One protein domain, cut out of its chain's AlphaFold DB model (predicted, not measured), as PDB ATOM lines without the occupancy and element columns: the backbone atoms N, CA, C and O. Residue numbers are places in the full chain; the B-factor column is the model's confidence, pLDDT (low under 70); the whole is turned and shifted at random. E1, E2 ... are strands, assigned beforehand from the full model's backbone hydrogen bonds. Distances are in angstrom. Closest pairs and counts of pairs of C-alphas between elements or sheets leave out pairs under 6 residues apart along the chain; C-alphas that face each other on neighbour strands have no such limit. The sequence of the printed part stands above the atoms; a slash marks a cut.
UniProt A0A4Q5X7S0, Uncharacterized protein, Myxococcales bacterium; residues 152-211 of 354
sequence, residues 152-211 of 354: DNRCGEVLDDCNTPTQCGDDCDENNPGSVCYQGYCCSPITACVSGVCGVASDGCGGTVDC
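Overview. This is residues 152 to 211 of the 354 residues of an uncharacterized protein of Myxococcales bacterium (UniProt A0A4Q5X7S0). With little regular structure, the domain is three small strand hairpins in a row along a rod, E3 and E4 in the middle, E1 and E2 toward one end, E5 and E6 toward the other, joined by long loops. The 60 printed residues hold six named strands, E1 to E6 in chain order, in three antiparallel two-stranded sheets; the class is all strand, with 18 residues in named elements. It is loose, with a radius of gyration of the C-alphas of 14.2 A and spans of 46 by 20 by 13 A.

Arrangement. E3 (residues 180 to 182) and E4 (185 to 187) form an antiparallel hairpin at 127 degrees; N 180 and O 187 are 2.9 A apart. In hairpin E1 (157 to 159) and E2 (165 to 167), N 166 and O 158 are 2.7 A apart. In hairpin E5 (200 to 202) and E6 (208 to 210), N 209 and O 201 are 2.8 A apart. E2 and E3 are apart, as are E4 and E5.

Along the chain. E1, 7.0 A long, begins at C-alpha 157 (165.822, 173.491, 117.868); E6, 6.7 A long, ends at C-alpha 210 (191.499, 159.942, 125.576).

Size, cuts and confidence. The farthest C-alphas, of Cys 162 and Gly 196, are 46.0 A apart. The printed part has no cut. Links E2 to E3 and E4 to E5 are long. Residues 173 to 175 are under pLDDT 70.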
ATOM      1  N   ASP A 152     165.869 177.616 128.833       85.69
ATOM      2  CA  ASP A 152     166.624 177.371 130.065       85.69
ATOM      3  C   ASP A 152     167.282 175.977 130.013       85.69
ATOM      4  O   ASP A 152     166.604 174.949 130.048       85.69
ATOM      5  N   ASN A 153     168.618 175.945 129.916       83.25
ATOM      6  CA  ASN A 153     169.447 174.741 129.719       83.25
ATOM      7  C   ASN A 153     169.126 173.908 128.463       83.25
ATOM      8  O   ASN A 153     169.535 172.745 128.371       83.25
ATOM      9  N   ARG A 154     168.424 174.492 127.490       87.69
ATOM     10  CA  ARG A 154     168.147 173.875 126.192       87.69
ATOM     11  C   ARG A 154     168.886 174.607 125.084       87.69
ATOM     12  O   ARG A 154     169.209 175.780 125.222       87.69
ATOM     13  N   CYS A 155     169.152 173.906 123.996       89.25
ATOM     14  CA  CYS A 155     169.947 174.410 122.882       89.25
ATOM     15  C   CYS A 155     169.471 173.792 121.564       89.25
ATOM     16  O   CYS A 155     168.753 172.787 121.561       89.25
ATOM     17  N   GLY A 156     169.868 174.393 120.446       88.62
ATOM     18  CA  GLY A 156     169.405 174.017 119.115       88.62
ATOM     19  C   GLY A 156     167.907 174.270 118.924       88.62
ATOM     20  O   GLY A 156     167.336 175.206 119.492       88.62
ATOM     21  N   GLU A 157     167.262 173.426 118.117       90.38
ATOM     22  CA  GLU A 157     165.822 173.491 117.868       90.38
ATOM     23  C   GLU A 157     165.055 172.669 118.909       90.38
ATOM     24  O   GLU A 157     165.173 171.443 118.967       90.38
ATOM     25  N   VAL A 158     164.241 173.344 119.716       87.50
ATOM     26  CA  VAL A 158     163.374 172.709 120.714       87.50
ATOM     27  C   VAL A 158     161.929 173.116 120.508       87.50
ATOM     28  O   VAL A 158     161.643 174.211 120.038       87.50
ATOM     29  N   LEU A 159     160.996 172.251 120.890       86.62
ATOM     30  CA  LEU A 159     159.588 172.628 120.926       86.62
ATOM     31  C   LEU A 159     159.318 173.471 122.176       86.62
ATOM     32  O   LEU A 159     159.729 173.119 123.293       86.62
ATOM     33  N   ASP A 160     158.646 174.598 121.976       83.25
ATOM     34  CA  ASP A 160     158.043 175.355 123.065       83.25
ATOM     35  C   ASP A 160     156.798 174.642 123.622       83.25
ATOM     36  O   ASP A 160     156.376 173.583 123.148       83.25
ATOM     37  N   ASP A 161     156.209 175.213 124.667       80.88
ATOM     38  CA  ASP A 161     154.937 174.770 125.244       80.88
ATOM     39  C   ASP A 161     153.745 174.937 124.281       80.88
ATOM     40  O   ASP A 161     152.699 174.325 124.485       80.88
ATOM     41  N   CYS A 162     153.940 175.670 123.185       83.25
ATOM     42  CA  CYS A 162     153.012 175.835 122.070       83.25
ATOM     43  C   CYS A 162     153.243 174.838 120.928       83.25
ATOM     44  O   CYS A 162     152.618 174.956 119.870       83.25
ATOM     45  N   ASN A 163     154.148 173.872 121.115       77.12
ATOM     46  CA  ASN A 163     154.537 172.887 120.112       77.12
ATOM     47  C   ASN A 163     155.073 173.516 118.805       77.12
ATOM     48  O   ASN A 163     154.964 172.931 117.724       77.12
ATOM     49  N   THR A 164     155.647 174.713 118.910       82.44
ATOM     50  CA  THR A 164     156.307 175.450 117.834       82.44
ATOM     51  C   THR A 164     157.826 175.307 117.973       82.44
ATOM     52  O   THR A 164     158.365 175.473 119.073       82.44
ATOM     53  N   PRO A 165     158.554 174.997 116.881       84.44
ATOM     54  CA  PRO A 165     160.010 174.962 116.904       84.44
ATOM     55  C   PRO A 165     160.592 176.330 117.270       84.44
ATOM     56  O   PRO A 165     160.366 177.325 116.581       84.44
ATOM     57  N   THR A 166     161.358 176.361 118.351       86.00
ATOM     58  CA  THR A 166     162.053 177.531 118.880       86.00
ATOM     59  C   THR A 166     163.554 177.281 118.838       86.00
ATOM     60  O   THR A 166     164.034 176.234 119.269       86.00
ATOM     61  N   GLN A 167     164.301 178.250 118.312       88.88
ATOM     62  CA  GLN A 167     165.758 178.192 118.243       88.88
ATOM     63  C   GLN A 167     166.363 178.776 119.520       88.88
ATOM     64  O   GLN A 167     166.314 179.987 119.730       88.88
ATOM     65  N   CYS A 168     166.941 177.912 120.350       85.50
ATOM     66  CA  CYS A 168     167.556 178.285 121.625       85.50
ATOM     67  C   CYS A 168     169.043 178.641 121.527       85.50
ATOM     68  O   CYS A 168     169.682 178.890 122.545       85.50
ATOM     69  N   GLY A 169     169.574 178.718 120.303       80.75
ATOM     70  CA  GLY A 169     170.997 178.905 120.050       80.75
ATOM     71  C   GLY A 169     171.793 177.628 120.316       80.75
ATOM     72  O   GLY A 169     171.357 176.739 121.046       80.75
ATOM     73  N   ASP A 170     172.964 177.526 119.696       75.06
ATOM     74  CA  ASP A 170     173.866 176.381 119.883       75.06
ATOM     75  C   ASP A 170     174.888 176.632 121.010       75.06
ATOM     76  O   ASP A 170     175.550 175.703 121.478       75.06
ATOM     77  N   ASP A 171     174.986 177.883 121.474       70.06
ATOM     78  CA  ASP A 171     175.982 178.333 122.440       70.06
ATOM     79  C   ASP A 171     175.492 178.123 123.880       70.06
ATOM     80  O   ASP A 171     174.820 178.961 124.480       70.06
ATOM     81  N   CYS A 172     175.903 177.010 124.483       79.56
ATOM     82  CA  CYS A 172     175.720 176.730 125.912       79.56
ATOM     83  C   CYS A 172     176.646 177.558 126.834       79.56
ATOM     84  O   CYS A 172     176.638 177.397 128.060       79.56
ATOM     85  N   ASP A 173     177.445 178.450 126.246       68.69
ATOM     86  CA  ASP A 173     178.562 179.142 126.884       68.69
ATOM     87  C   ASP A 173     178.152 180.314 127.786       68.69
ATOM     88  O   ASP A 173     178.908 180.659 128.695       68.69
ATOM     89  N   GLU A 174     176.966 180.913 127.602       69.19
ATOM     90  CA  GLU A 174     176.550 182.068 128.421       69.19
ATOM     91  C   GLU A 174     176.381 181.719 129.908       69.19
ATOM     92  O   GLU A 174     176.562 182.586 130.764       69.19
ATOM     93  N   ASN A 175     176.104 180.449 130.230       64.12
ATOM     94  CA  ASN A 175     175.915 179.990 131.609       64.12
ATOM     95  C   ASN A 175     176.873 178.867 132.040       64.12
ATOM     96  O   ASN A 175     177.069 178.696 133.242       64.12
ATOM     97  N   ASN A 176     177.490 178.119 131.113       70.75
ATOM     98  CA  ASN A 176     178.404 177.014 131.434       70.75
ATOM     99  C   ASN A 176     179.516 176.869 130.371       70.75
ATOM    100  O   ASN A 176     179.375 176.048 129.460       70.75
ATOM    101  N   PRO A 177     180.629 177.618 130.486       75.75
ATOM    102  CA  PRO A 177     181.688 177.621 129.478       75.75
ATOM    103  C   PRO A 177     182.248 176.214 129.230       75.75
ATOM    104  O   PRO A 177     182.639 175.523 130.174       75.75
ATOM    105  N   GLY A 178     182.307 175.811 127.958       79.50
ATOM    106  CA  GLY A 178     182.786 174.488 127.540       79.50
ATOM    107  C   GLY A 178     181.720 173.388 127.530       79.50
ATOM    108  O   GLY A 178     182.054 172.229 127.290       79.50
ATOM    109  N   SER A 179     180.454 173.729 127.782       88.19
ATOM    110  CA  SER A 179     179.332 172.817 127.539       88.19
ATOM    111  C   SER A 179     178.996 172.774 126.053       88.19
ATOM    112  O   SER A 179     179.134 173.767 125.344       88.19
ATOM    113  N   VAL A 180     178.521 171.627 125.583       89.44
ATOM    114  CA  VAL A 180     178.125 171.414 124.189       89.44
ATOM    115  C   VAL A 180     176.633 171.140 124.103       89.44
ATOM    116  O   VAL A 180     176.037 170.588 125.034       89.44
ATOM    117  N   CYS A 181     176.024 171.504 122.977       90.38
ATOM    118  CA  CYS A 181     174.647 171.126 122.715       90.38
ATOM    119  C   CYS A 181     174.566 169.642 122.339       90.38
ATOM    120  O   CYS A 181     175.017 169.242 121.265       90.38
ATOM    121  N   TYR A 182     173.982 168.822 123.214       91.25
ATOM    122  CA  TYR A 182     173.807 167.391 122.985       91.25
ATOM    123  C   TYR A 182     172.361 166.980 123.267       91.25
ATOM    124  O   TYR A 182     171.838 167.182 124.361       91.25
ATOM    125  N   GLN A 183     171.699 166.418 122.253       90.50
ATOM    126  CA  GLN A 183     170.286 166.011 122.308       90.50
ATOM    127  C   GLN A 183     169.322 167.123 122.781       90.50
ATOM    128  O   GLN A 183     168.348 166.850 123.478       90.50
ATOM    129  N   GLY A 184     169.586 168.379 122.401       88.69
ATOM    130  CA  GLY A 184     168.742 169.533 122.743       88.69
ATOM    131  C   GLY A 184     168.968 170.101 124.148       88.69
ATOM    132  O   GLY A 184     168.241 171.006 124.562       88.69
ATOM    133  N   TYR A 185     169.971 169.599 124.875       89.81
ATOM    134  CA  TYR A 185     170.350 170.072 126.204       89.81
ATOM    135  C   TYR A 185     171.818 170.479 126.255       89.81
ATOM    136  O   TYR A 185     172.676 169.890 125.594       89.81
ATOM    137  N   CYS A 186     172.109 171.466 127.095       90.06
ATOM    138  CA  CYS A 186     173.483 171.838 127.388       90.06
ATOM    139  C   CYS A 186     174.136 170.791 128.289       90.06
ATOM    140  O   CYS A 186     173.742 170.608 129.442       90.06
ATOM    141  N   CYS A 187     175.134 170.104 127.743       91.12
ATOM    142  CA  CYS A 187     175.830 169.001 128.384       91.12
ATOM    143  C   CYS A 187     177.280 169.397 128.668       91.12
ATOM    144  O   CYS A 187     177.979 169.883 127.781       91.12
ATOM    145  N   SER A 188     177.740 169.198 129.903       91.31
ATOM    146  CA  SER A 188     179.130 169.462 130.284       91.31
ATOM    147  C   SER A 188     179.963 168.181 130.139       91.31
ATOM    148  O   SER A 188     179.775 167.261 130.940       91.31
ATOM    149  N   PRO A 189     180.865 168.095 129.142       91.62
ATOM    150  CA  PRO A 189     181.599 166.870 128.858       91.62
ATOM    151  C   PRO A 189     182.592 166.528 129.968       91.62
ATOM    152  O   PRO A 189     183.238 167.398 130.563       91.62
ATOM    153  N   ILE A 190     182.758 165.231 130.217       89.88
ATOM    154  CA  ILE A 190     183.831 164.720 131.065       89.88
ATOM    155  C   ILE A 190     185.163 164.952 130.345       89.88
ATOM    156  O   ILE A 190     185.432 164.377 129.295       89.88
ATOM    157  N   THR A 191     186.023 165.779 130.937       88.25
ATOM    158  CA  THR A 191     187.350 166.121 130.386       88.25
ATOM    159  C   THR A 191     188.502 165.393 131.073       88.25
ATOM    160  O   THR A 191     189.645 165.478 130.627       88.25
ATOM    161  N   ALA A 192     188.216 164.678 132.162       87.44
ATOM    162  CA  ALA A 192     189.199 163.942 132.940       87.44
ATOM    163  C   ALA A 192     188.770 162.487 133.103       87.44
ATOM    164  O   ALA A 192     187.609 162.189 133.377       87.44
ATOM    165  N   CYS A 193     189.732 161.585 132.977       84.94
ATOM    166  CA  CYS A 193     189.468 160.163 133.072       84.94
ATOM    167  C   CYS A 193     189.269 159.717 134.513       84.94
ATOM    168  O   CYS A 193     190.002 160.110 135.424       84.94
ATOM    169  N   VAL A 194     188.261 158.873 134.701       83.75
ATOM    170  CA  VAL A 194     187.986 158.222 135.978       83.75
ATOM    171  C   VAL A 194     188.973 157.069 136.163       83.75
ATOM    172  O   VAL A 194     189.381 156.421 135.199       83.75
ATOM    173  N   SER A 195     189.369 156.803 137.409       82.88
ATOM    174  CA  SER A 195     190.227 155.661 137.734       82.88
ATOM    175  C   SER A 195     189.609 154.350 137.226       82.88
ATOM    176  O   SER A 195     188.415 154.117 137.410       82.88
ATOM    177  N   GLY A 196     190.422 153.515 136.573       82.31
ATOM    178  CA  GLY A 196     189.993 152.246 135.975       82.31
ATOM    179  C   GLY A 196     189.509 152.339 134.524       82.31
ATOM    180  O   GLY A 196     189.336 151.297 133.896       82.31
ATOM    181  N   VAL A 197     189.346 153.547 133.971       89.94
ATOM    182  CA  VAL A 197     189.032 153.775 132.551       89.94
ATOM    183  C   VAL A 197     190.319 154.039 131.771       89.94
ATOM    184  O   VAL A 197     191.213 154.745 132.238       89.94
ATOM    185  N   CYS A 198     190.413 153.478 130.572       91.19
ATOM    186  CA  CYS A 198     191.572 153.594 129.690       91.19
ATOM    187  C   CYS A 198     191.121 153.679 128.223       91.19
ATOM    188  O   CYS A 198     189.955 153.453 127.906       91.19
ATOM    189  N   GLY A 199     192.043 153.996 127.316       91.19
ATOM    190  CA  GLY A 199     191.754 154.142 125.892       91.19
ATOM    191  C   GLY A 199     190.888 155.367 125.609       91.19
ATOM    192  O   GLY A 199     191.043 156.398 126.253       91.19
ATOM    193  N   VAL A 200     189.976 155.255 124.645       91.38
ATOM    194  CA  VAL A 200     189.084 156.353 124.251       91.38
ATOM    195  C   VAL A 200     187.699 156.102 124.833       91.38
ATOM    196  O   VAL A 200     186.982 155.219 124.370       91.38
ATOM    197  N   ALA A 201     187.316 156.876 125.845       89.88
ATOM    198  CA  ALA A 201     186.017 156.778 126.503       89.88
ATOM    199  C   ALA A 201     185.057 157.870 126.012       89.88
ATOM    200  O   ALA A 201     185.490 158.902 125.509       89.88
ATOM    201  N   SER A 202     183.748 157.665 126.166       90.94
ATOM    202  CA  SER A 202     182.768 158.727 125.903       90.94
ATOM    203  C   SER A 202     182.867 159.822 126.966       90.94
ATOM    204  O   SER A 202     183.043 159.526 128.148       90.94
ATOM    205  N   ASP A 203     182.703 161.077 126.553       91.50
ATOM    206  CA  ASP A 203     182.623 162.220 127.467       91.50
ATOM    207  C   ASP A 203     181.214 162.436 128.063       91.50
ATOM    208  O   ASP A 203     181.018 163.354 128.859       91.50
ATOM    209  N   GLY A 204     180.234 161.604 127.685       91.50
ATOM    210  CA  GLY A 204     178.832 161.714 128.101       91.50
ATOM    211  C   GLY A 204     177.998 162.739 127.321       91.50
ATOM    212  O   GLY A 204     176.788 162.803 127.527       91.50
ATOM    213  N   CYS A 205     178.605 163.489 126.400       93.00
ATOM    214  CA  CYS A 205     177.986 164.570 125.631       93.00
ATOM    215  C   CYS A 205     178.166 164.399 124.111       93.00
ATOM    216  O   CYS A 205     178.115 165.369 123.355       93.00
ATOM    217  N   GLY A 206     178.375 163.160 123.654       89.94
ATOM    218  CA  GLY A 206     178.538 162.821 122.236       89.94
ATOM    219  C   GLY A 206     179.966 162.956 121.700       89.94
ATOM    220  O   GLY A 206     180.194 162.636 120.535       89.94
ATOM    221  N   GLY A 207     180.916 163.386 122.528       91.25
ATOM    222  CA  GLY A 207     182.342 163.370 122.237       91.25
ATOM    223  C   GLY A 207     183.073 162.231 122.948       91.25
ATOM    224  O   GLY A 207     182.481 161.298 123.509       91.25
ATOM    225  N   THR A 208     184.402 162.307 122.912       92.31
ATOM    226  CA  THR A 208     185.293 161.311 123.514       92.31
ATOM    227  C   THR A 208     186.444 161.959 124.269       92.31
ATOM    228  O   THR A 208     186.974 162.981 123.836       92.31
ATOM    229  N   VAL A 209     186.897 161.302 125.332       91.38
ATOM    230  CA  VAL A 209     188.095 161.635 126.101       91.38
ATOM    231  C   VAL A 209     189.132 160.518 125.951       91.38
ATOM    232  O   VAL A 209     188.816 159.337 126.102       91.38
ATOM    233  N   ASP A 210     190.374 160.883 125.627       91.69
ATOM    234  CA  ASP A 210     191.499 159.942 125.576       91.69
ATOM    235  C   ASP A 210     192.125 159.806 126.971       91.69
ATOM    236  O   ASP A 210     192.751 160.728 127.496       91.69
ATOM    237  N   CYS A 211     191.930 158.637 127.568       89.69
ATOM    238  CA  CYS A 211     192.440 158.240 128.875       89.69
ATOM    239  C   CYS A 211     193.814 157.578 128.824       89.69
ATOM    240  O   CYS A 211     194.373 157.215 129.867       89.69
TER     241      CYS A 211